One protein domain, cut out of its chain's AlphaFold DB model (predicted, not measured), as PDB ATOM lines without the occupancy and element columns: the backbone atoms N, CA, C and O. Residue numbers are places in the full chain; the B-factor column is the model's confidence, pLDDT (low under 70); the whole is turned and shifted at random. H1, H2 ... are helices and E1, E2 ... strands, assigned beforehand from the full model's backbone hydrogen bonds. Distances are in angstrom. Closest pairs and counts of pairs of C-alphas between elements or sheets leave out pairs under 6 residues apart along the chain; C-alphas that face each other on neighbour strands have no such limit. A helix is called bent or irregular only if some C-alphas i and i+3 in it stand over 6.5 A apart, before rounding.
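AT A GLANCE: This is residues 2 to 172 of the 199 residues of an uncharacterized protein of Candidatus Afipia apatlaquensis (UniProt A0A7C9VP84). The model is elongated: a wall of four antiparallel strands has H3 and H2 packed along one face, and a two-stranded hairpin, E5 and E6, makes one end of the long axis with H1 packed over one face of that hairpin. Beyond H3, H4 packs on it and meets edge strand E2, and H5 folds back on H4 toward the other end. The printed part has 171 residues, with five named helices and six named strands in the order H1 E1 E2 E3 E4 H2 H3 E5 E6 H4 H5. The larger sheet runs E1 - E4 - E3 - E2, and the class is mixed, helices and strands. The whole is only just compact, close to loose, with a radius of gyration of the C-alphas of 18.3 A and spans of 68 by 36 by 27 A.

HOW THE PARTS SIT: H1, residues 2 to 13, comes closest to E5, residues 108 to 114, at the C-alphas of His 3 and Phe 109, 6.6 A apart. E5 and E6, residues 119 to 125, form an antiparallel hairpin at 155 degrees, with N 112 and O 121 2.8 A apart. Residues 16 to 17 pair in parallel with residues 121 to 122 of E6. E1, residues 25 to 29, is antiparallel to E4, residues 57 to 62, with N 26 and O 60 2.8 A apart. E2, residues 39 to 44, and E3, residues 49 to 54, form a hairpin, with N 44 and O 49 2.8 A apart. E3 and E4 form another, with N 52 and O 59 2.8 A apart. E2 E3 E4 are a meander, each strand the antiparallel neighbour of the one before; with E1 beside E4 the four make a Greek key. H2, residues 68 to 77, lies over E1 at a height over the sheet of 9.9 A. H3, residues 86 to 101, lies over E4 and E3 on the same face, at a height of 8.0 A. H2 and H3 touch, closest at the C-alphas of Ala 69 and Asn 100, 4.6 A, at a steep tilt of 42 degrees, opposite ways. H4, residues 137 to 154, touches H3, closest at the C-alphas of Arg 90 and Ala 147, 5.8 A, at a shallow tilt of 20 degrees, opposite ways. With residues 138 to 145 alone H4 touches H5, residues 162 to 170, closest at the C-alphas of Gly 141 and Asp 170, 4.6 A. Every O i to N i+4 pair is within hydrogen-bond range in H3 and H5; the counts are 6 of 8 in H1, 4 of 6 in H2 and 9 of 14 in H4.

IN THESE COORDINATES: H1 begins at C-alpha 2 (13.319, -12.054, 11.010). H3 is 22.8 A long, E5 18.9 A and E6 18.6 A. H2 is irregular, with C-alphas 72 and 75 7.4 A apart, and so is H4, with C-alphas 147 and 150 9.3 A apart and a kink of 87 degrees near residue 148. H5 ends at C-alpha 170 (30.826, 1.229, 34.841).

THE WHOLE: The two C-alphas farthest apart, those of Leu 116 and Gly 159, are 68.0 A apart. The printed part has no cut, and the links H1 to E1 and E6 to H4 are long. The mean pLDDT of the printed part is 92.2; residues 33 to 37 and residue 158 are under 70.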
ATOM      1  N   HIS A   2      13.636 -11.294  12.244       80.38
ATOM      2  CA  HIS A   2      13.319 -12.054  11.010       80.38
ATOM      3  C   HIS A   2      14.042 -13.414  10.928       80.38
ATOM      4  O   HIS A   2      13.407 -14.429  10.689       80.38
ATOM      5  N   HIS A   3      15.344 -13.448  11.226       86.75
ATOM      6  CA  HIS A   3      16.154 -14.675  11.190       86.75
ATOM      7  C   HIS A   3      15.609 -15.815  12.070       86.75
ATOM      8  O   HIS A   3      15.343 -16.914  11.597       86.75
ATOM      9  N   ILE A   4      15.361 -15.524  13.351       86.69
ATOM     10  CA  ILE A   4      14.813 -16.497  14.311       86.69
ATOM     11  C   ILE A   4      13.451 -17.011  13.841       86.69
ATOM     12  O   ILE A   4      13.158 -18.198  13.966       86.69
ATOM     13  N   HIS A   5      12.623 -16.127  13.276       86.81
ATOM     14  CA  HIS A   5      11.345 -16.525  12.705       86.81
ATOM     15  C   HIS A   5      11.528 -17.553  11.580       86.81
ATOM     16  O   HIS A   5      10.836 -18.569  11.593       86.81
ATOM     17  N   CYS A   6      12.472 -17.340  10.659       87.56
ATOM     18  CA  CYS A   6      12.765 -18.294   9.588       87.56
ATOM     19  C   CYS A   6      13.223 -19.656  10.130       87.56
ATOM     20  O   CYS A   6      12.680 -20.683   9.722       87.56
ATOM     21  N   ILE A   7      14.125 -19.666  11.119       90.12
ATOM     22  CA  ILE A   7      14.584 -20.906  11.766       90.12
ATOM     23  C   ILE A   7      13.409 -21.663  12.387       90.12
ATOM     24  O   ILE A   7      13.210 -22.835  12.100       90.12
ATOM     25  N   VAL A   8      12.587 -21.011  13.213       89.38
ATOM     26  CA  VAL A   8      11.462 -21.686  13.888       89.38
ATOM     27  C   VAL A   8      10.443 -22.227  12.879       89.38
ATOM     28  O   VAL A   8       9.821 -23.266  13.102       89.38
ATOM     29  N   ARG A   9      10.266 -21.541  11.747       88.50
ATOM     30  CA  ARG A   9       9.323 -21.953  10.703       88.50
ATOM     31  C   ARG A   9       9.791 -23.165   9.906       88.50
ATOM     32  O   ARG A   9       8.918 -23.804   9.317       88.50
ATOM     33  N   CYS A  10      11.074 -23.532   9.949       90.50
ATOM     34  CA  CYS A  10      11.602 -24.713   9.260       90.50
ATOM     35  C   CYS A  10      10.847 -25.997   9.651       90.50
ATOM     36  O   CYS A  10      10.531 -26.826   8.802       90.50
ATOM     37  N   PHE A  11      10.435 -26.110  10.922       87.25
ATOM     38  CA  PHE A  11       9.663 -27.245  11.442       87.25
ATOM     39  C   PHE A  11       8.230 -27.320  10.903       87.25
ATOM     40  O   PHE A  11       7.570 -28.345  11.045       87.25
ATOM     41  N   VAL A  12       7.733 -26.234  10.310       88.56
ATOM     42  CA  VAL A  12       6.366 -26.127   9.782       88.56
ATOM     43  C   VAL A  12       6.351 -26.194   8.258       88.56
ATOM     44  O   VAL A  12       5.440 -26.786   7.688       88.56
ATOM     45  N   ASN A  13       7.321 -25.566   7.589       87.81
ATOM     46  CA  ASN A  13       7.363 -25.471   6.127       87.81
ATOM     47  C   ASN A  13       8.325 -26.475   5.467       87.81
ATOM     48  O   ASN A  13       8.359 -26.533   4.242       87.81
ATOM     49  N   GLY A  14       9.089 -27.246   6.245       87.94
ATOM     50  CA  GLY A  14      10.053 -28.215   5.723       87.94
ATOM     51  C   GLY A  14      11.324 -27.591   5.145       87.94
ATOM     52  O   GLY A  14      12.064 -28.290   4.459       87.94
ATOM     53  N   ALA A  15      11.588 -26.304   5.400       92.56
ATOM     54  CA  ALA A  15      12.823 -25.662   4.963       92.56
ATOM     55  C   ALA A  15      14.050 -26.340   5.593       92.56
ATOM     56  O   ALA A  15      14.045 -26.733   6.763       92.56
ATOM     57  N   HIS A  16      15.117 -26.444   4.812       94.38
ATOM     58  CA  HIS A  16      16.413 -26.899   5.281       94.38
ATOM     59  C   HIS A  16      17.145 -25.771   6.006       94.38
ATOM     60  O   HIS A  16      16.964 -24.590   5.707       94.38
ATOM     61  N   LEU A  17      17.992 -26.145   6.958       94.81
ATOM     62  CA  LEU A  17      18.838 -25.219   7.695       94.81
ATOM     63  C   LEU A  17      20.295 -25.564   7.415       94.81
ATOM     64  O   LEU A  17      20.717 -26.696   7.659       94.81
ATOM     65  N   ASP A  18      21.058 -24.593   6.922       94.38
ATOM     66  CA  ASP A  18      22.513 -24.693   6.928       94.38
ATOM     67  C   ASP A  18      23.026 -24.616   8.376       94.38
ATOM     68  O   ASP A  18      22.430 -23.957   9.225       94.38
ATOM     69  N   LYS A  19      24.144 -25.270   8.687       91.38
ATOM     70  CA  LYS A  19      24.704 -25.303  10.050       91.38
ATOM     71  C   LYS A  19      25.058 -23.902  10.569       91.38
ATOM     72  O   LYS A  19      24.970 -23.648  11.765       91.38
ATOM     73  N   ASP A  20      25.415 -22.993   9.666       93.44
ATOM     74  CA  ASP A  20      25.914 -21.659  10.001       93.44
ATOM     75  C   ASP A  20      24.776 -20.671  10.322       93.44
ATOM     76  O   ASP A  20      25.017 -19.512  10.657       93.44
ATOM     77  N   VAL A  21      23.510 -21.110  10.249       94.44
ATOM     78  CA  VAL A  21      22.359 -20.286  10.655       94.44
ATOM     79  C   VAL A  21      22.148 -20.254  12.163       94.44
ATOM     80  O   VAL A  21      21.481 -19.346  12.665       94.44
ATOM     81  N   PHE A  22      22.689 -21.232  12.891       94.69
ATOM     82  CA  PHE A  22      22.539 -21.306  14.336       94.69
ATOM     83  C   PHE A  22      23.456 -20.307  15.020       94.69
ATOM     84  O   PHE A  22      24.640 -20.207  14.711       94.69
ATOM     85  N   GLY A  23      22.899 -19.567  15.969       95.56
ATOM     86  CA  GLY A  23      23.693 -18.694  16.811       95.56
ATOM     87  C   GLY A  23      24.448 -19.446  17.911       95.56
ATOM     88  O   GLY A  23      24.372 -20.669  18.039       95.56
ATOM     89  N   SER A  24      25.180 -18.695  18.724       97.75
ATOM     90  CA  SER A  24      25.918 -19.220  19.868       97.75
ATOM     91  C   SER A  24      24.996 -19.845  20.909       97.75
ATOM     92  O   SER A  24      23.953 -19.287  21.250       97.75
ATOM     93  N   LEU A  25      25.431 -20.967  21.480       97.50
ATOM     94  CA  LEU A  25      24.776 -21.642  22.596       97.50
ATOM     95  C   LEU A  25      25.834 -22.152  23.580       97.50
ATOM     96  O   LEU A  25      26.753 -22.868  23.190       97.50
ATOM     97  N   GLY A  26      25.683 -21.804  24.853       97.69
ATOM     98  CA  GLY A  26      26.431 -22.364  25.972       97.69
ATOM     99  C   GLY A  26      25.486 -23.028  26.968       97.69
ATOM    100  O   GLY A  26      24.426 -22.482  27.274       97.69
ATOM    101  N   ALA A  27      25.876 -24.198  27.472       97.50
ATOM    102  CA  ALA A  27      25.182 -24.904  28.541       97.50
ATOM    103  C   ALA A  27      26.123 -25.043  29.742       97.50
ATOM    104  O   ALA A  27      27.244 -25.529  29.601       97.50
ATOM    105  N   PHE A  28      25.669 -24.607  30.913       97.00
ATOM    106  CA  PHE A  28      26.473 -24.532  32.128       97.00
ATOM    107  C   PHE A  28      25.742 -25.199  33.290       97.00
ATOM    108  O   PHE A  28      24.521 -25.093  33.401       97.00
ATOM    109  N   ALA A  29      26.492 -25.844  34.182       95.25
ATOM    110  CA  ALA A  29      25.942 -26.305  35.451       95.25
ATOM    111  C   ALA A  29      25.566 -25.096  36.324       95.25
ATOM    112  O   ALA A  29      26.335 -24.138  36.433       95.25
ATOM    113  N   ALA A  30      24.398 -25.147  36.956       92.88
ATOM    114  CA  ALA A  30      23.897 -24.148  37.888       92.88
ATOM    115  C   ALA A  30      24.027 -24.660  39.324       92.88
ATOM    116  O   ALA A  30      23.821 -25.841  39.601       92.88
ATOM    117  N   LYS A  31      24.327 -23.768  40.266       89.62
ATOM    118  CA  LYS A  31      24.291 -24.111  41.689       89.62
ATOM    119  C   LYS A  31      22.854 -24.323  42.157       89.62
ATOM    120  O   LYS A  31      22.015 -23.428  42.045       89.62
ATOM    121  N   SER A  32      22.596 -25.490  42.733       76.69
ATOM    122  CA  SER A  32      21.306 -25.841  43.339       76.69
ATOM    123  C   SER A  32      21.190 -25.316  44.776       76.69
ATOM    124  O   SER A  32      20.115 -24.923  45.215       76.69
ATOM    125  N   GLU A  33      22.300 -25.278  45.517       66.94
ATOM    126  CA  GLU A  33      22.313 -24.869  46.924       66.94
ATOM    127  C   GLU A  33      22.158 -23.349  47.083       66.94
ATOM    128  O   GLU A  33      22.904 -22.567  46.492       66.94
ATOM    129  N   GLY A  34      21.200 -22.924  47.914       59.47
ATOM    130  CA  GLY A  34      20.981 -21.514  48.259       59.47
ATOM    131  C   GLY A  34      20.225 -20.689  47.212       59.47
ATOM    132  O   GLY A  34      19.980 -19.507  47.447       59.47
ATOM    133  N   SER A  35      19.828 -21.287  46.086       62.31
ATOM    134  CA  SER A  35      18.967 -20.629  45.103       62.31
ATOM    135  C   SER A  35      17.498 -20.814  45.482       62.31
ATOM    136  O   SER A  35      17.070 -21.929  45.766       62.31
ATOM    137  N   LEU A  36      16.740 -19.714  45.523       62.22
ATOM    138  CA  LEU A  36      15.310 -19.741  45.844       62.22
ATOM    139  C   LEU A  36      14.469 -20.321  44.697       62.22
ATOM    140  O   LEU A  36      13.445 -20.940  44.970       62.22
ATOM    141  N   ASP A  37      14.932 -20.154  43.453       69.25
ATOM    142  CA  ASP A  37      14.224 -20.564  42.243       69.25
ATOM    143  C   ASP A  37      15.099 -21.437  41.329       69.25
ATOM    144  O   ASP A  37      16.224 -21.098  40.954       69.25
ATOM    145  N   GLU A  38      14.535 -22.570  40.917       84.75
ATOM    146  CA  GLU A  38      15.108 -23.474  39.910       84.75
ATOM    147  C   GLU A  38      14.834 -23.000  38.473       84.75
ATOM    148  O   GLU A  38      15.355 -23.568  37.514       84.75
ATOM    149  N   PHE A  39      14.029 -21.953  38.310       92.44
ATOM    150  CA  PHE A  39      13.723 -21.328  37.031       92.44
ATOM    151  C   PHE A  39      14.213 -19.886  37.037       92.44
ATOM    152  O   PHE A  39      13.934 -19.132  37.963       92.44
ATOM    153  N   ASP A  40      14.902 -19.488  35.975       91.12
ATOM    154  CA  ASP A  40      15.303 -18.101  35.782       91.12
ATOM    155  C   ASP A  40      15.348 -17.776  34.288       91.12
ATOM    156  O   ASP A  40      15.748 -18.602  33.465       91.12
ATOM    157  N   TYR A  41      14.921 -16.569  33.940       95.44
ATOM    158  CA  TYR A  41      14.895 -16.062  32.579       95.44
ATOM    159  C   TYR A  41      15.421 -14.634  32.569       95.44
ATOM    160  O   TYR A  41      14.982 -13.791  33.353       95.44
ATOM    161  N   ALA A  42      16.323 -14.350  31.639       95.50
ATOM    162  CA  ALA A  42      16.745 -12.993  31.346       95.50
ATOM    163  C   ALA A  42      17.083 -12.851  29.866       95.50
ATOM    164  O   ALA A  42      17.469 -13.816  29.203       95.50
ATOM    165  N   ASP A  43      16.983 -11.631  29.357       97.25
ATOM    166  CA  ASP A  43      17.421 -11.302  28.015       97.25
ATOM    167  C   ASP A  43      18.140  -9.950  27.958       97.25
ATOM    168  O   ASP A  43      17.940  -9.032  28.755       97.25
ATOM    169  N   LEU A  44      19.023  -9.841  26.972       97.56
ATOM    170  CA  LEU A  44      19.650  -8.605  26.533       97.56
ATOM    171  C   LEU A  44      19.192  -8.384  25.094       97.56
ATOM    172  O   LEU A  44      19.887  -8.722  24.135       97.56
ATOM    173  N   PHE A  45      17.978  -7.844  24.952       94.06
ATOM    174  CA  PHE A  45      17.264  -7.745  23.676       94.06
ATOM    175  C   PHE A  45      18.096  -7.115  22.549       94.06
ATOM    176  O   PHE A  45      18.130  -7.643  21.433       94.06
ATOM    177  N   ALA A  46      18.808  -6.020  22.838       92.19
ATOM    178  CA  ALA A  46      19.656  -5.327  21.865       92.19
ATOM    179  C   ALA A  46      20.793  -6.217  21.334       92.19
ATOM    180  O   ALA A  46      21.147  -6.133  20.159       92.19
ATOM    181  N   ALA A  47      21.308  -7.114  22.175       96.56
ATOM    182  CA  ALA A  47      22.320  -8.097  21.813       96.56
ATOM    183  C   ALA A  47      21.723  -9.419  21.305       96.56
ATOM    184  O   ALA A  47      22.478 -10.324  20.980       96.56
ATOM    185  N   GLN A  48      20.392  -9.562  21.228       96.19
ATOM    186  CA  GLN A  48      19.718 -10.823  20.878       96.19
ATOM    187  C   GLN A  48      20.265 -12.016  21.687       96.19
ATOM    188  O   GLN A  48      20.434 -13.109  21.143       96.19
ATOM    189  N   THR A  49      20.559 -11.783  22.968       98.25
ATOM    190  CA  THR A  49      21.095 -12.789  23.886       98.25
ATOM    191  C   THR A  49      20.059 -13.106  24.953       98.25
ATOM    192  O   THR A  49      19.416 -12.202  25.480       98.25
ATOM    193  N   MET A  50      19.894 -14.385  25.266       97.75
ATOM    194  CA  MET A  50      18.937 -14.894  26.240       97.75
ATOM    195  C   MET A  50      19.625 -15.880  27.176       97.75
ATOM    196  O   MET A  50      20.484 -16.655  26.757       97.75
ATOM    197  N   LEU A  51      19.191 -15.878  28.427       98.00
ATOM    198  CA  LEU A  51      19.515 -16.844  29.460       98.00
ATOM    199  C   LEU A  51      18.228 -17.541  29.892       98.00
ATOM    200  O   LEU A  51      17.214 -16.893  30.154       98.00
ATOM    201  N   LEU A  52      18.292 -18.863  29.993       97.56
ATOM    202  CA  LEU A  52      17.241 -19.698  30.552       97.56
ATOM    203  C   LEU A  52      17.862 -20.721  31.497       97.56
ATOM    204  O   LEU A  52      18.665 -21.552  31.078       97.56
ATOM    205  N   ARG A  53      17.460 -20.695  32.760       95.25
ATOM    206  CA  ARG A  53      17.790 -21.725  33.739       95.25
ATOM    207  C   ARG A  53      16.610 -22.663  33.941       95.25
ATOM    208  O   ARG A  53      15.479 -22.210  34.095       95.25
ATOM    209  N   LEU A  54      16.914 -23.956  33.991       94.19
ATOM    210  CA  LEU A  54      15.997 -25.034  34.342       94.19
ATOM    211  C   LEU A  54      16.720 -25.992  35.300       94.19
ATOM    212  O   LEU A  54      17.596 -26.748  34.882       94.19
ATOM    213  N   GLY A  55      16.375 -25.943  36.586       92.31
ATOM    214  CA  GLY A  55      16.998 -26.749  37.634       92.31
ATOM    215  C   GLY A  55      18.477 -26.415  37.836       92.31
ATOM    216  O   GLY A  55      18.854 -25.296  38.210       92.31
ATOM    217  N   ASP A  56      19.312 -27.419  37.596       93.38
ATOM    218  CA  ASP A  56      20.769 -27.401  37.705       93.38
ATOM    219  C   ASP A  56      21.474 -27.115  36.366       93.38
ATOM    220  O   ASP A  56      22.697 -27.226  36.275       93.38
ATOM    221  N   VAL A  57      20.733 -26.698  35.335       95.38
ATOM    222  CA  VAL A  57      21.281 -26.325  34.025       95.38
ATOM    223  C   VAL A  57      20.894 -24.894  33.668       95.38
ATOM    224  O   VAL A  57      19.735 -24.496  33.787       95.38
ATOM    225  N   VAL A  58      21.859 -24.123  33.165       96.94
ATOM    226  CA  VAL A  58      21.618 -22.840  32.499       96.94
ATOM    227  C   VAL A  58      22.017 -22.926  31.035       96.94
ATOM    228  O   VAL A  58      23.133 -23.321  30.706       96.94
ATOM    229  N   LEU A  59      21.115 -22.493  30.164       98.31
ATOM    230  CA  LEU A  59      21.347 -22.257  28.750       98.31
ATOM    231  C   LEU A  59      21.503 -20.757  28.506       98.31
ATOM    232  O   LEU A  59      20.673 -19.961  28.942       98.31
ATOM    233  N   ILE A  60      22.550 -20.372  27.786       98.50
ATOM    234  CA  ILE A  60      22.779 -18.999  27.335       98.50
ATOM    235  C   ILE A  60      22.956 -19.044  25.827       98.50
ATOM    236  O   ILE A  60      23.768 -19.815  25.319       98.50
ATOM    237  N   THR A  61      22.196 -18.236  25.100       97.75
ATOM    238  CA  THR A  61      22.235 -18.227  23.639       97.75
ATOM    239  C   THR A  61      22.239 -16.820  23.083       97.75
ATOM    240  O   THR A  61      21.582 -15.935  23.623       97.75
ATOM    241  N   THR A  62      22.962 -16.630  21.987       97.56
ATOM    242  CA  THR A  62      22.884 -15.448  21.132       97.56
ATOM    243  C   THR A  62      22.340 -15.898  19.791       97.56
ATOM    244  O   THR A  62      22.854 -16.846  19.219       97.56
ATOM    245  N   PHE A  63      21.300 -15.248  19.275       95.94
ATOM    246  CA  PHE A  63      20.539 -15.813  18.155       95.94
ATOM    247  C   PHE A  63      21.018 -15.422  16.751       95.94
ATOM    248  O   PHE A  63      20.570 -16.011  15.771       95.94
ATOM    249  N   ASN A  64      21.832 -14.376  16.616       95.06
ATOM    250  CA  ASN A  64      22.067 -13.694  15.335       95.06
ATOM    251  C   ASN A  64      23.554 -13.522  14.997       95.06
ATOM    252  O   ASN A  64      23.935 -12.522  14.380       95.06
ATOM    253  N   ASP A  65      24.381 -14.460  15.439       95.94
ATOM    254  CA  ASP A  65      25.836 -14.319  15.445       95.94
ATOM    255  C   ASP A  65      26.584 -15.498  14.810       95.94
ATOM    256  O   ASP A  65      27.805 -15.435  14.721       95.94
ATOM    257  N   ALA A  66      25.878 -16.542  14.358       96.00
ATOM    258  CA  ALA A  66      26.473 -17.716  13.712       96.00
ATOM    259  C   ALA A  66      27.624 -18.353  14.528       96.00
ATOM    260  O   ALA A  66      28.625 -18.794  13.969       96.00
ATOM    261  N   GLY A  67      27.526 -18.332  15.865       96.25
ATOM    262  CA  GLY A  67      28.565 -18.851  16.769       96.25
ATOM    263  C   GLY A  67      29.656 -17.846  17.170       96.25
ATOM    264  O   GLY A  67      30.518 -18.173  17.991       96.25
ATOM    265  N   GLY A  68      29.631 -16.619  16.642       97.00
ATOM    266  CA  GLY A  68      30.667 -15.614  16.887       97.00
ATOM    267  C   GLY A  68      30.817 -15.206  18.358       97.00
ATOM    268  O   GLY A  68      31.938 -15.056  18.845       97.00
ATOM    269  N   ALA A  69      29.721 -15.070  19.106       97.69
ATOM    270  CA  ALA A  69      29.785 -14.733  20.526       97.69
ATOM    271  C   ALA A  69      30.467 -15.828  21.352       97.69
ATOM    272  O   ALA A  69      31.301 -15.521  22.201       97.69
ATOM    273  N   LEU A  70      30.151 -17.098  21.083       97.25
ATOM    274  CA  LEU A  70      30.773 -18.243  21.742       97.25
ATOM    275  C   LEU A  70      32.269 -18.288  21.433       97.25
ATOM    276  O   LEU A  70      33.068 -18.469  22.348       97.25
ATOM    277  N   GLN A  71      32.652 -18.070  20.171       96.75
ATOM    278  CA  GLN A  71      34.056 -18.018  19.770       96.75
ATOM    279  C   GLN A  71      34.817 -16.895  20.491       96.75
ATOM    280  O   GLN A  71      35.910 -17.133  21.002       96.75
ATOM    281  N   GLY A  72      34.229 -15.698  20.591       97.31
ATOM    282  CA  GLY A  72      34.825 -14.573  21.315       97.31
ATOM    283  C   GLY A  72      34.906 -14.793  22.828       97.31
ATOM    284  O   GLY A  72      35.895 -14.423  23.459       97.31
ATOM    285  N   ALA A  73      33.892 -15.428  23.419       97.56
ATOM    286  CA  ALA A  73      33.822 -15.655  24.860       97.56
ATOM    287  C   ALA A  73      34.686 -16.843  25.319       97.56
ATOM    288  O   ALA A  73      35.071 -16.894  26.491       97.56
ATOM    289  N   MET A  74      35.019 -17.776  24.418       96.94
ATOM    290  CA  MET A  74      35.671 -19.051  24.737       96.94
ATOM    291  C   MET A  74      36.887 -18.935  25.673       96.94
ATOM    292  O   MET A  74      36.905 -19.654  26.673       96.94
ATOM    293  N   PRO A  75      37.843 -17.997  25.481       95.25
ATOM    294  CA  PRO A  75      39.009 -17.891  26.366       95.25
ATOM    295  C   PRO A  75      38.657 -17.629  27.839       95.25
ATOM    296  O   PRO A  75      39.412 -17.979  28.747       95.25
ATOM    297  N   ARG A  76      37.512 -16.984  28.099       94.62
ATOM    298  CA  ARG A  76      36.981 -16.809  29.456       94.62
ATOM    299  C   ARG A  76      36.190 -18.035  29.899       94.62
ATOM    300  O   ARG A  76      36.362 -18.464  31.036       94.62
ATOM    301  N   LEU A  77      35.369 -18.614  29.025       96.19
ATOM    302  CA  LEU A  77      34.530 -19.769  29.361       96.19
ATOM    303  C   LEU A  77      35.347 -21.014  29.732       96.19
ATOM    304  O   LEU A  77      34.997 -21.695  30.688       96.19
ATOM    305  N   GLU A  78      36.468 -21.269  29.054       96.00
ATOM    306  CA  GLU A  78      37.363 -22.410  29.329       96.00
ATOM    307  C   GLU A  78      37.950 -22.401  30.747       96.00
ATOM    308  O   GLU A  78      38.393 -23.429  31.256       96.00
ATOM    309  N   ARG A  79      37.950 -21.240  31.409       95.50
ATOM    310  CA  ARG A  79      38.444 -21.084  32.780       95.50
ATOM    311  C   ARG A  79      37.378 -21.373  33.834       95.50
ATOM    312  O   ARG A  79      37.710 -21.388  35.017       95.50
ATOM    313  N   ILE A  80      36.117 -21.566  33.443       95.81
ATOM    314  CA  ILE A  80      35.029 -21.911  34.362       95.81
ATOM    315  C   ILE A  80      35.234 -23.354  34.831       95.81
ATOM    316  O   ILE A  80      35.111 -24.300  34.061       95.81
ATOM    317  N   GLY A  81      35.559 -23.511  36.114       93.38
ATOM    318  CA  GLY A  81      35.903 -24.805  36.711       93.38
ATOM    319  C   GLY A  81      34.751 -25.526  37.414       93.38
ATOM    320  O   GLY A  81      34.966 -26.603  37.960       93.38
ATOM    321  N   GLY A  82      33.544 -24.951  37.452       93.50
ATOM    322  CA  GLY A  82      32.435 -25.524  38.213       93.50
ATOM    323  C   GLY A  82      31.085 -24.857  37.963       93.50
ATOM    324  O   GLY A  82      30.934 -24.042  37.054       93.50
ATOM    325  N   ALA A  83      30.100 -25.226  38.783       94.00
ATOM    326  CA  ALA A  83      28.737 -24.720  38.670       94.00
ATOM    327  C   ALA A  83      28.651 -23.215  38.974       94.00
ATOM    328  O   ALA A  83      29.274 -22.711  39.913       94.00
ATOM    329  N   LEU A  84      27.842 -22.509  38.190       93.62
ATOM    330  CA  LEU A  84      27.657 -21.066  38.271       93.62
ATOM    331  C   LEU A  84      26.578 -20.706  39.297       93.62
ATOM    332  O   LEU A  84      25.517 -21.331  39.348       93.62
ATOM    333  N   SER A  85      26.831 -19.674  40.101       90.62
ATOM    334  CA  SER A  85      25.756 -18.979  40.820       90.62
ATOM    335  C   SER A  85      24.938 -18.107  39.867       90.62
ATOM    336  O   SER A  85      25.422 -17.741  38.801       90.62
ATOM    337  N   GLU A  86      23.742 -17.693  40.286       89.38
ATOM    338  CA  GLU A  86      22.857 -16.814  39.502       89.38
ATOM    339  C   GLU A  86      23.576 -15.557  38.975       89.38
ATOM    340  O   GLU A  86      23.502 -15.227  37.793       89.38
ATOM    341  N   ILE A  87      24.355 -14.891  39.831       89.81
ATOM    342  CA  ILE A  87      25.120 -13.690  39.468       89.81
ATOM    343  C   ILE A  87      26.271 -14.005  38.500       89.81
ATOM    344  O   ILE A  87      26.511 -13.240  37.566       89.81
ATOM    345  N   GLN A  88      26.947 -15.147  38.655       93.62
ATOM    346  CA  GLN A  88      27.954 -15.586  37.682       93.62
ATOM    347  C   GLN A  88      27.319 -15.898  36.326       93.62
ATOM    348  O   GLN A  88      27.872 -15.538  35.291       93.62
ATOM    349  N   THR A  89      26.133 -16.504  36.317       94.81
ATOM    350  CA  THR A  89      25.376 -16.759  35.093       94.81
ATOM    351  C   THR A  89      25.004 -15.455  34.377       94.81
ATOM    352  O   THR A  89      25.110 -15.385  33.151       94.81
ATOM    353  N   ARG A  90      24.642 -14.392  35.114       95.06
ATOM    354  CA  ARG A  90      24.432 -13.052  34.533       95.06
ATOM    355  C   ARG A  90      25.693 -12.500  33.876       95.06
ATOM    356  O   ARG A  90      25.596 -11.984  32.767       95.06
ATOM    357  N   GLU A  91      26.861 -12.644  34.502       96.38
ATOM    358  CA  GLU A  91      28.122 -12.223  33.874       96.38
ATOM    359  C   GLU A  91      28.406 -13.010  32.584       96.38
ATOM    360  O   GLU A  91      28.763 -12.404  31.579       96.38
ATOM    361  N   VAL A  92      28.183 -14.329  32.565       98.12
ATOM    362  CA  VAL A  92      28.378 -15.136  31.345       98.12
ATOM    363  C   VAL A  92      27.419 -14.709  30.227       98.12
ATOM    364  O   VAL A  92      27.832 -14.602  29.074       98.12
ATOM    365  N   MET A  93      26.157 -14.402  30.549       98.50
ATOM    366  CA  MET A  93      25.202 -13.857  29.574       98.50
ATOM    367  C   MET A  93      25.696 -12.527  28.994       98.50
ATOM    368  O   MET A  93      25.591 -12.299  27.788       98.50
ATOM    369  N   VAL A  94      26.267 -11.666  29.838       98.31
ATOM    370  CA  VAL A  94      26.860 -10.398  29.405       98.31
ATOM    371  C   VAL A  94      28.086 -10.625  28.530       98.31
ATOM    372  O   VAL A  94      28.222  -9.932  27.529       98.31
ATOM    373  N   ASP A  95      28.936 -11.606  28.831       98.19
ATOM    374  CA  ASP A  95      30.081 -11.941  27.981       98.19
ATOM    375  C   ASP A  95      29.613 -12.396  26.579       98.19
ATOM    376  O   ASP A  95      30.160 -11.932  25.580       98.19
ATOM    377  N   PHE A  96      28.540 -13.191  26.466       98.75
ATOM    378  CA  PHE A  96      27.937 -13.536  25.164       98.75
ATOM    379  C   PHE A  96      27.396 -12.301  24.429       98.75
ATOM    380  O   PHE A  96      27.668 -12.105  23.243       98.75
ATOM    381  N   ALA A  97      26.632 -11.458  25.122       98.62
ATOM    382  CA  ALA A  97      26.060 -10.248  24.541       98.62
ATOM    383  C   ALA A  97      27.145  -9.271  24.070       98.62
ATOM    384  O   ALA A  97      27.065  -8.726  22.967       98.62
ATOM    385  N   PHE A  98      28.180  -9.088  24.885       98.62
ATOM    386  CA  PHE A  98      29.306  -8.216  24.600       98.62
ATOM    387  C   PHE A  98      30.066  -8.697  23.365       98.62
ATOM    388  O   PHE A  98      30.237  -7.929  22.423       98.62
ATOM    389  N   MET A  99      30.420  -9.985  23.306       98.50
ATOM    390  CA  MET A  99      31.106 -10.551  22.142       98.50
ATOM    391  C   MET A  99      30.259 -10.459  20.870       98.50
ATOM    392  O   MET A  99      30.796 -10.135  19.814       98.50
ATOM    393  N   ASN A 100      28.940 -10.664  20.957       98.25
ATOM    394  CA  ASN A 100      28.052 -10.491  19.806       98.25
ATOM    395  C   ASN A 100      28.060  -9.056  19.268       98.25
ATOM    396  O   ASN A 100      28.098  -8.836  18.057       98.25
ATOM    397  N   LEU A 101      27.966  -8.069  20.156       97.94
ATOM    398  CA  LEU A 101      27.947  -6.658  19.770       97.94
ATOM    399  C   LEU A 101      29.318  -6.174  19.286       97.94
ATOM    400  O   LEU A 101      29.378  -5.250  18.480       97.94
ATOM    401  N   SER A 102      30.391  -6.835  19.713       98.12
ATOM    402  CA  SER A 102      31.768  -6.555  19.306       98.12
ATOM    403  C   SER A 102      32.230  -7.299  18.049       98.12
ATOM    404  O   SER A 102      33.383  -7.134  17.657       98.12
ATOM    405  N   LEU A 103      31.382  -8.100  17.392       97.69
ATOM    406  CA  LEU A 103      31.737  -8.716  16.109       97.69
ATOM    407  C   LEU A 103      32.060  -7.637  15.073       97.69
ATOM    408  O   LEU A 103      31.218  -6.786  14.782       97.69
ATOM    409  N   LYS A 104      33.263  -7.704  14.490       97.44
ATOM    410  CA  LYS A 104      33.697  -6.746  13.466       97.44
ATOM    411  C   LYS A 104      32.845  -6.858  12.205       97.44
ATOM    412  O   LYS A 104      32.361  -5.857  11.689       97.44
ATOM    413  N   GLU A 105      32.634  -8.089  11.753       96.12
ATOM    414  CA  GLU A 105      31.777  -8.419  10.618       96.12
ATOM    415  C   GLU A 105      30.642  -9.322  11.096       96.12
ATOM    416  O   GLU A 105      30.872 -10.380  11.687       96.12
ATOM    417  N   ARG A 106      29.397  -8.898  10.859       94.88
ATOM    418  CA  ARG A 106      28.211  -9.652  11.284       94.88
ATOM    419  C   ARG A 106      27.770 -10.636  10.197       94.88
ATOM    420  O   ARG A 106      27.781 -10.272   9.018       94.88
ATOM    421  N   PRO A 107      27.291 -11.835  10.572       95.56
ATOM    422  CA  PRO A 107      26.724 -12.766   9.608       95.56
ATOM    423  C   PRO A 107      25.497 -12.161   8.920       95.56
ATOM    424  O   PRO A 107      24.677 -11.474   9.539       95.56
ATOM    425  N   ARG A 108      25.352 -12.446   7.625       95.19
ATOM    426  CA  ARG A 108      24.164 -12.071   6.849       95.19
ATOM    427  C   ARG A 108      23.328 -13.303   6.558       95.19
ATOM    428  O   ARG A 108      23.721 -14.150   5.759       95.19
ATOM    429  N   PHE A 109      22.166 -13.375   7.187       95.06
ATOM    430  CA  PHE A 109      21.237 -14.484   7.024       95.06
ATOM    431  C   PHE A 109      20.266 -14.237   5.871       95.06
ATOM    432  O   PHE A 109      19.810 -13.108   5.677       95.06
ATOM    433  N   HIS A 110      19.958 -15.283   5.113       93.94
ATOM    434  CA  HIS A 110      19.028 -15.222   3.990       93.94
ATOM    435  C   HIS A 110      18.415 -16.593   3.697       93.94
ATOM    436  O   HIS A 110      19.009 -17.625   3.998       93.94
ATOM    437  N   THR A 111      17.259 -16.577   3.040       92.94
ATOM    438  CA  THR A 111      16.610 -17.773   2.505       92.94
ATOM    439  C   THR A 111      17.003 -17.940   1.039       92.94
ATOM    440  O   THR A 111      16.787 -17.039   0.225       92.94
ATOM    441  N   GLU A 112      17.573 -19.086   0.694       94.19
ATOM    442  CA  GLU A 112      17.770 -19.527  -0.684       94.19
ATOM    443  C   GLU A 112      16.544 -20.322  -1.148       94.19
ATOM    444  O   GLU A 112      16.067 -21.213  -0.443       94.19
ATOM    445  N   CYS A 113      16.050 -20.005  -2.346       93.88
ATOM    446  CA  CYS A 113      14.921 -20.689  -2.970       93.88
ATOM    447  C   CYS A 113      15.380 -21.378  -4.258       93.88
ATOM    448  O   CYS A 113      15.705 -20.700  -5.235       93.88
ATOM    449  N   ASP A 114      15.345 -22.709  -4.284       94.25
ATOM    450  CA  ASP A 114      15.560 -23.496  -5.496       94.25
ATOM    451  C   ASP A 114      14.204 -23.867  -6.105       94.25
ATOM    452  O   ASP A 114      13.484 -24.729  -5.604       94.25
ATOM    453  N   LEU A 115      13.847 -23.196  -7.200       94.00
ATOM    454  CA  LEU A 115      12.568 -23.408  -7.881       94.00
ATOM    455  C   LEU A 115      12.531 -24.688  -8.724       94.00
ATOM    456  O   LEU A 115      11.448 -25.121  -9.101       94.00
ATOM    457  N   LEU A 116      13.686 -25.269  -9.060       95.50
ATOM    458  CA  LEU A 116      13.755 -26.499  -9.852       95.50
ATOM    459  C   LEU A 116      13.581 -27.725  -8.961       95.50
ATOM    460  O   LEU A 116      12.858 -28.648  -9.324       95.50
ATOM    461  N   ASN A 117      14.245 -27.720  -7.805       93.75
ATOM    462  CA  ASN A 117      14.165 -28.804  -6.827       93.75
ATOM    463  C   ASN A 117      13.083 -28.573  -5.760       93.75
ATOM    464  O   ASN A 117      12.905 -29.422  -4.891       93.75
ATOM    465  N   GLU A 118      12.380 -27.438  -5.823       92.81
ATOM    466  CA  GLU A 118      11.330 -27.025  -4.884       92.81
ATOM    467  C   GLU A 118      11.803 -27.014  -3.420       92.81
ATOM    468  O   GLU A 118      11.078 -27.412  -2.507       92.81
ATOM    469  N   THR A 119      13.032 -26.543  -3.180       93.06
ATOM    470  CA  THR A 119      13.614 -26.476  -1.834       93.06
ATOM    471  C   THR A 119      13.777 -25.043  -1.339       93.06
ATOM    472  O   THR A 119      14.015 -24.099  -2.098       93.06
ATOM    473  N   LEU A 120      13.648 -24.890  -0.023       93.56
ATOM    474  CA  LEU A 120      13.946 -23.667   0.715       93.56
ATOM    475  C   LEU A 120      15.068 -23.981   1.695       93.56
ATOM    476  O   LEU A 120      14.955 -24.951   2.446       93.56
ATOM    477  N   THR A 121      16.130 -23.180   1.697       95.00
ATOM    478  CA  THR A 121      17.263 -23.361   2.613       95.00
ATOM    479  C   THR A 121      17.615 -22.046   3.287       95.00
ATOM    480  O   THR A 121      17.937 -21.072   2.615       95.00
ATOM    481  N   GLU A 122      17.596 -22.008   4.614       95.19
ATOM    482  CA  GLU A 122      18.153 -20.883   5.364       95.19
ATOM    483  C   GLU A 122      19.676 -20.986   5.378       95.19
ATOM    484  O   GLU A 122      20.233 -22.038   5.705       95.19
ATOM    485  N   ARG A 123      20.352 -19.885   5.051       95.38
ATOM    486  CA  ARG A 123      21.810 -19.794   4.960       95.38
ATOM    487  C   ARG A 123      22.348 -18.566   5.672       95.38
ATOM    488  O   ARG A 123      21.651 -17.569   5.869       95.38
ATOM    489  N   ALA A 124      23.635 -18.619   5.989       95.69
ATOM    490  CA  ALA A 124      24.403 -17.487   6.478       95.69
ATOM    491  C   ALA A 124      25.591 -17.222   5.549       95.69
ATOM    492  O   ALA A 124      26.259 -18.146   5.095       95.69
ATOM    493  N   VAL A 125      25.868 -15.949   5.277       96.00
ATOM    494  CA  VAL A 125      27.152 -15.517   4.721       96.00
ATOM    495  C   VAL A 125      28.017 -15.053   5.881       96.00
ATOM    496  O   VAL A 125      27.645 -14.102   6.575       96.00
ATOM    497  N   LEU A 126      29.143 -15.733   6.076       94.88
ATOM    498  CA  LEU A 126      30.128 -15.443   7.114       94.88
ATOM    499  C   LEU A 126      31.340 -14.716   6.523       94.88
ATOM    500  O   LEU A 126      31.580 -14.769   5.317       94.88
ATOM    501  N   SER A 127      32.101 -14.043   7.384       92.62
ATOM    502  CA  SER A 127      33.465 -13.620   7.057       92.62
ATOM    503  C   SER A 127      34.387 -14.842   7.036       92.62
ATOM    504  O   SER A 127      34.206 -15.760   7.835       92.62
ATOM    505  N   ASP A 128      35.406 -14.833   6.173       90.44
ATOM    506  CA  ASP A 128      36.421 -15.896   6.112       90.44
ATOM    507  C   ASP A 128      37.231 -16.006   7.414       90.44
ATOM    508  O   ASP A 128      37.793 -17.057   7.725       90.44
ATOM    509  N   GLN A 129      37.312 -14.908   8.172       92.94
ATOM    510  CA  GLN A 129      38.010 -14.839   9.450       92.94
ATOM    511  C   GLN A 129      37.113 -14.243  10.529       92.94
ATOM    512  O   GLN A 129      36.440 -13.229  10.322       92.94
ATOM    513  N   PHE A 130      37.136 -14.887  11.696       95.31
ATOM    514  CA  PHE A 130      36.542 -14.355  12.911       95.31
ATOM    515  C   PHE A 130      37.413 -13.229  13.459       95.31
ATOM    516  O   PHE A 130      38.589 -13.437  13.760       95.31
ATOM    517  N   GLU A 131      36.809 -12.059  13.641       96.88
ATOM    518  CA  GLU A 131      37.459 -10.900  14.235       96.88
ATOM    519  C   GLU A 131      36.479 -10.143  15.133       96.88
ATOM    520  O   GLU A 131      35.306  -9.943  14.800       96.88
ATOM    521  N   LEU A 132      36.999  -9.675  16.263       97.31
ATOM    522  CA  LEU A 132      36.336  -8.681  17.091       97.31
ATOM    523  C   LEU A 132      36.815  -7.292  16.663       97.31
ATOM    524  O   LEU A 132      37.979  -7.108  16.300       97.31
ATOM    525  N   GLY A 133      35.901  -6.328  16.681       96.62
ATOM    526  CA  GLY A 133      36.243  -4.917  16.576       96.62
ATOM    527  C   GLY A 133      36.853  -4.400  17.879       96.62
ATOM    528  O   GLY A 133      37.196  -5.166  18.784       96.62
ATOM    529  N   ASP A 134      36.947  -3.078  17.991       96.50
ATOM    530  CA  ASP A 134      37.384  -2.450  19.233       96.50
ATOM    531  C   ASP A 134      36.403  -2.771  20.371       96.50
ATOM    532  O   ASP A 134      35.181  -2.652  20.239       96.50
ATOM    533  N   LEU A 135      36.952  -3.207  21.504       97.44
ATOM    534  CA  LEU A 135      36.169  -3.599  22.669       97.44
ATOM    535  C   LEU A 135      35.759  -2.364  23.479       97.44
ATOM    536  O   LEU A 135      36.567  -1.787  24.207       97.44
ATOM    537  N   ASP A 136      34.485  -1.988  23.378       97.69
ATOM    538  CA  ASP A 136      33.886  -0.924  24.187       97.69
ATOM    539  C   ASP A 136      33.499  -1.448  25.579       97.69
ATOM    540  O   ASP A 136      32.425  -2.012  25.803       97.69
ATOM    541  N   TYR A 137      34.392  -1.264  26.547       97.81
ATOM    542  CA  TYR A 137      34.136  -1.687  27.921       97.81
ATOM    543  C   TYR A 137      33.046  -0.864  28.622       97.81
ATOM    544  O   TYR A 137      32.384  -1.401  29.507       97.81
ATOM    545  N   ALA A 138      32.767   0.372  28.194       97.62
ATOM    546  CA  ALA A 138      31.624   1.116  28.724       97.62
ATOM    547  C   ALA A 138      30.303   0.449  28.297       97.62
ATOM    548  O   ALA A 138      29.382   0.313  29.105       97.62
ATOM    549  N   MET A 139      30.236  -0.070  27.063       97.94
ATOM    550  CA  MET A 139      29.125  -0.923  26.626       97.94
ATOM    551  C   MET A 139      29.035  -2.201  27.473       97.94
ATOM    552  O   MET A 139      27.940  -2.550  27.918       97.94
ATOM    553  N   ARG A 140      30.155  -2.885  27.756       97.94
ATOM    554  CA  ARG A 140      30.142  -4.052  28.664       97.94
ATOM    555  C   ARG A 140      29.590  -3.682  30.045       97.94
ATOM    556  O   ARG A 140      28.781  -4.430  30.592       97.94
ATOM    557  N   GLY A 141      29.982  -2.531  30.588       97.56
ATOM    558  CA  GLY A 141      29.482  -2.028  31.865       97.56
ATOM    559  C   GLY A 141      27.977  -1.770  31.870       97.56
ATOM    560  O   GLY A 141      27.268  -2.199  32.783       97.56
ATOM    561  N   ALA A 142      27.451  -1.165  30.802       97.38
ATOM    562  CA  ALA A 142      26.013  -0.976  30.629       97.38
ATOM    563  C   ALA A 142      25.249  -2.313  30.577       97.38
ATOM    564  O   ALA A 142      24.209  -2.456  31.224       97.38
ATOM    565  N   LEU A 143      25.787  -3.317  29.871       98.06
ATOM    566  CA  LEU A 143      25.206  -4.665  29.823       98.06
ATOM    567  C   LEU A 143      25.218  -5.340  31.201       98.06
ATOM    568  O   LEU A 143      24.227  -5.967  31.574       98.06
ATOM    569  N   LEU A 144      26.296  -5.185  31.982       96.44
ATOM    570  CA  LEU A 144      26.366  -5.677  33.362       96.44
ATOM    571  C   LEU A 144      25.278  -5.050  34.235       96.44
ATOM    572  O   LEU A 144      24.566  -5.782  34.920       96.44
ATOM    573  N   ARG A 145      25.106  -3.723  34.184       94.69
ATOM    574  CA  ARG A 145      24.041  -3.040  34.938       94.69
ATOM    575  C   ARG A 145      22.662  -3.560  34.559       94.69
ATOM    576  O   ARG A 145      21.862  -3.850  35.442       94.69
ATOM    577  N   GLN A 146      22.405  -3.725  33.263       95.56
ATOM    578  CA  GLN A 146      21.131  -4.251  32.784       95.56
ATOM    579  C   GLN A 146      20.891  -5.695  33.254       95.56
ATOM    580  O   GLN A 146      19.795  -6.014  33.707       95.56
ATOM    581  N   ALA A 147      21.900  -6.564  33.167       95.12
ATOM    582  CA  ALA A 147      21.771  -7.975  33.528       95.12
ATOM    583  C   ALA A 147      21.652  -8.205  35.044       95.12
ATOM    584  O   ALA A 147      20.967  -9.132  35.483       95.12
ATOM    585  N   LEU A 148      22.336  -7.387  35.847       90.56
ATOM    586  CA  LEU A 148      22.301  -7.477  37.305       90.56
ATOM    587  C   LEU A 148      21.044  -6.805  37.879       90.56
ATOM    588  O   LEU A 148      20.467  -7.327  38.836       90.56
ATOM    589  N   GLY A 149      20.583  -5.709  37.264       87.94
ATOM    590  CA  GLY A 149      19.439  -4.928  37.733       87.94
ATOM    591  C   GLY A 149      19.616  -4.501  39.191       87.94
ATOM    592  O   GLY A 149      20.725  -4.183  39.621       87.94
ATOM    593  N   ASP A 150      18.545  -4.599  39.974       83.06
ATOM    594  CA  ASP A 150      18.520  -4.221  41.396       83.06
ATOM    595  C   ASP A 150      19.453  -5.075  42.280       83.06
ATOM    596  O   ASP A 150      19.762  -4.711  43.412       83.06
ATOM    597  N   ARG A 151      19.964  -6.211  41.776       80.50
ATOM    598  CA  ARG A 151      20.921  -7.049  42.523       80.50
ATOM    599  C   ARG A 151      22.255  -6.338  42.750       80.50
ATOM    600  O   ARG A 151      23.006  -6.754  43.631       80.50
ATOM    601  N   ILE A 152      22.557  -5.302  41.962       79.38
ATOM    602  CA  ILE A 152      23.803  -4.536  42.052       79.38
ATOM    603  C   ILE A 152      24.008  -3.932  43.448       79.38
ATOM    604  O   ILE A 152      25.118  -3.991  43.973       79.38
ATOM    605  N   ASP A 153      22.928  -3.481  44.089       76.06
ATOM    606  CA  ASP A 153      22.944  -2.830  45.405       76.06
ATOM    607  C   ASP A 153      23.310  -3.799  46.542       76.06
ATOM    608  O   ASP A 153      23.666  -3.396  47.652       76.06
ATOM    609  N   HIS A 154      23.226  -5.102  46.274       74.06
ATOM    610  CA  HIS A 154      23.527  -6.171  47.221       74.06
ATOM    611  C   HIS A 154      24.857  -6.874  46.924       74.06
ATOM    612  O   HIS A 154      25.240  -7.798  47.649       74.06
ATOM    613  N   LEU A 155      25.583  -6.455  45.882       77.06
ATOM    614  CA  LEU A 155      26.891  -7.013  45.561       77.06
ATOM    615  C   LEU A 155      27.927  -6.562  46.591       77.06
ATOM    616  O   LEU A 155      28.266  -5.386  46.699       77.06
ATOM    617  N   GLN A 156      28.489  -7.529  47.311       71.44
ATOM    618  CA  GLN A 156      29.650  -7.317  48.165       71.44
ATOM    619  C   GLN A 156      30.850  -8.043  47.562       71.44
ATOM    620  O   GLN A 156      30.823  -9.259  47.373       71.44
ATOM    621  N   ALA A 157      31.911  -7.294  47.268       72.31
ATOM    622  CA  ALA A 157      33.195  -7.846  46.861       72.31
ATOM    623  C   ALA A 157      34.192  -7.691  48.016       72.31
ATOM    624  O   ALA A 157      34.348  -6.604  48.575       72.31
ATOM    625  N   ALA A 158      34.854  -8.786  48.395       69.62
ATOM    626  CA  ALA A 158      35.809  -8.777  49.497       69.62
ATOM    627  C   ALA A 158      36.910  -7.731  49.252       69.62
ATOM    628  O   ALA A 158      37.532  -7.711  48.193       69.62
ATOM    629  N   GLY A 159      37.131  -6.854  50.234       71.88
ATOM    630  CA  GLY A 159      38.154  -5.809  50.158       71.88
ATOM    631  C   GLY A 159      37.819  -4.621  49.251       71.88
ATOM    632  O   GLY A 159      38.689  -3.775  49.072       71.88
ATOM    633  N   LYS A 160      36.596  -4.526  48.707       77.25
ATOM    634  CA  LYS A 160      36.146  -3.385  47.897       77.25
ATOM    635  C   LYS A 160      34.949  -2.693  48.541       77.25
ATOM    636  O   LYS A 160      34.022  -3.336  49.030       77.25
ATOM    637  N   SER A 161      34.966  -1.370  48.518       84.56
ATOM    638  CA  SER A 161      33.812  -0.533  48.830       84.56
ATOM    639  C   SER A 161      32.741  -0.640  47.738       84.56
ATOM    640  O   SER A 161      33.027  -1.002  46.596       84.56
ATOM    641  N   ALA A 162      31.498  -0.272  48.068       83.88
ATOM    642  CA  ALA A 162      30.405  -0.218  47.093       83.88
ATOM    643  C   ALA A 162      30.740   0.698  45.899       83.88
ATOM    644  O   ALA A 162      30.512   0.328  44.754       83.88
ATOM    645  N   GLN A 163      31.391   1.839  46.153       86.94
ATOM    646  CA  GLN A 163      31.821   2.778  45.110       86.94
ATOM    647  C   GLN A 163      32.866   2.170  44.163       86.94
ATOM    648  O   GLN A 163      32.828   2.414  42.961       86.94
ATOM    649  N   GLU A 164      33.792   1.357  44.679       88.25
ATOM    650  CA  GLU A 164      34.769   0.643  43.844       88.25
ATOM    651  C   GLU A 164      34.110  -0.455  43.003       88.25
ATOM    652  O   GLU A 164      34.519  -0.676  41.863       88.25
ATOM    653  N   VAL A 165      33.084  -1.126  43.536       87.56
ATOM    654  CA  VAL A 165      32.287  -2.106  42.784       87.56
ATOM    655  C   VAL A 165      31.501  -1.421  41.671       87.56
ATOM    656  O   VAL A 165      31.614  -1.832  40.518       87.56
ATOM    657  N   GLU A 166      30.766  -0.353  41.981       89.88
ATOM    658  CA  GLU A 166      30.013   0.429  40.994       89.88
ATOM    659  C   GLU A 166      30.922   0.956  39.887       89.88
ATOM    660  O   GLU A 166      30.621   0.778  38.706       89.88
ATOM    661  N   LYS A 167      32.076   1.522  40.257       92.19
ATOM    662  CA  LYS A 167      33.054   2.001  39.284       92.19
ATOM    663  C   LYS A 167      33.587   0.873  38.404       92.19
ATOM    664  O   LYS A 167      33.680   1.043  37.194       92.19
ATOM    665  N   ALA A 168      33.926  -0.280  38.982       92.44
ATOM    666  CA  ALA A 168      34.380  -1.423  38.197       92.44
ATOM    667  C   ALA A 168      33.295  -1.916  37.225       92.44
ATOM    668  O   ALA A 168      33.624  -2.393  36.138       92.44
ATOM    669  N   ILE A 169      32.017  -1.813  37.606       93.50
ATOM    670  CA  ILE A 169      30.891  -2.140  36.729       93.50
ATOM    671  C   ILE A 169      30.814  -1.128  35.588       93.50
ATOM    672  O   ILE A 169      30.787  -1.556  34.441       93.50
ATOM    673  N   ASP A 170      30.854   0.175  35.870       93.38
ATOM    674  CA  ASP A 170      30.826   1.229  34.841       93.38
ATOM    675  C   ASP A 170      31.989   1.137  33.858       93.38
ATOM    676  O   ASP A 170      31.800   1.272  32.650       93.38
ATOM    677  N   ASP A 171      33.183   0.847  34.371       95.94
ATOM    678  CA  ASP A 171      34.384   0.672  33.562       95.94
ATOM    679  C   ASP A 171      34.362  -0.663  32.783       95.94
ATOM    680  O   ASP A 171      35.287  -0.945  32.026       95.94
ATOM    681  N   GLY A 172      33.347  -1.518  32.977       95.50
ATOM    682  CA  GLY A 172      33.212  -2.820  32.320       95.50
ATOM    683  C   GLY A 172      34.220  -3.871  32.782       95.50
ATOM    684  O   GLY A 172      34.361  -4.907  32.133       95.50
TER     685      GLY A 172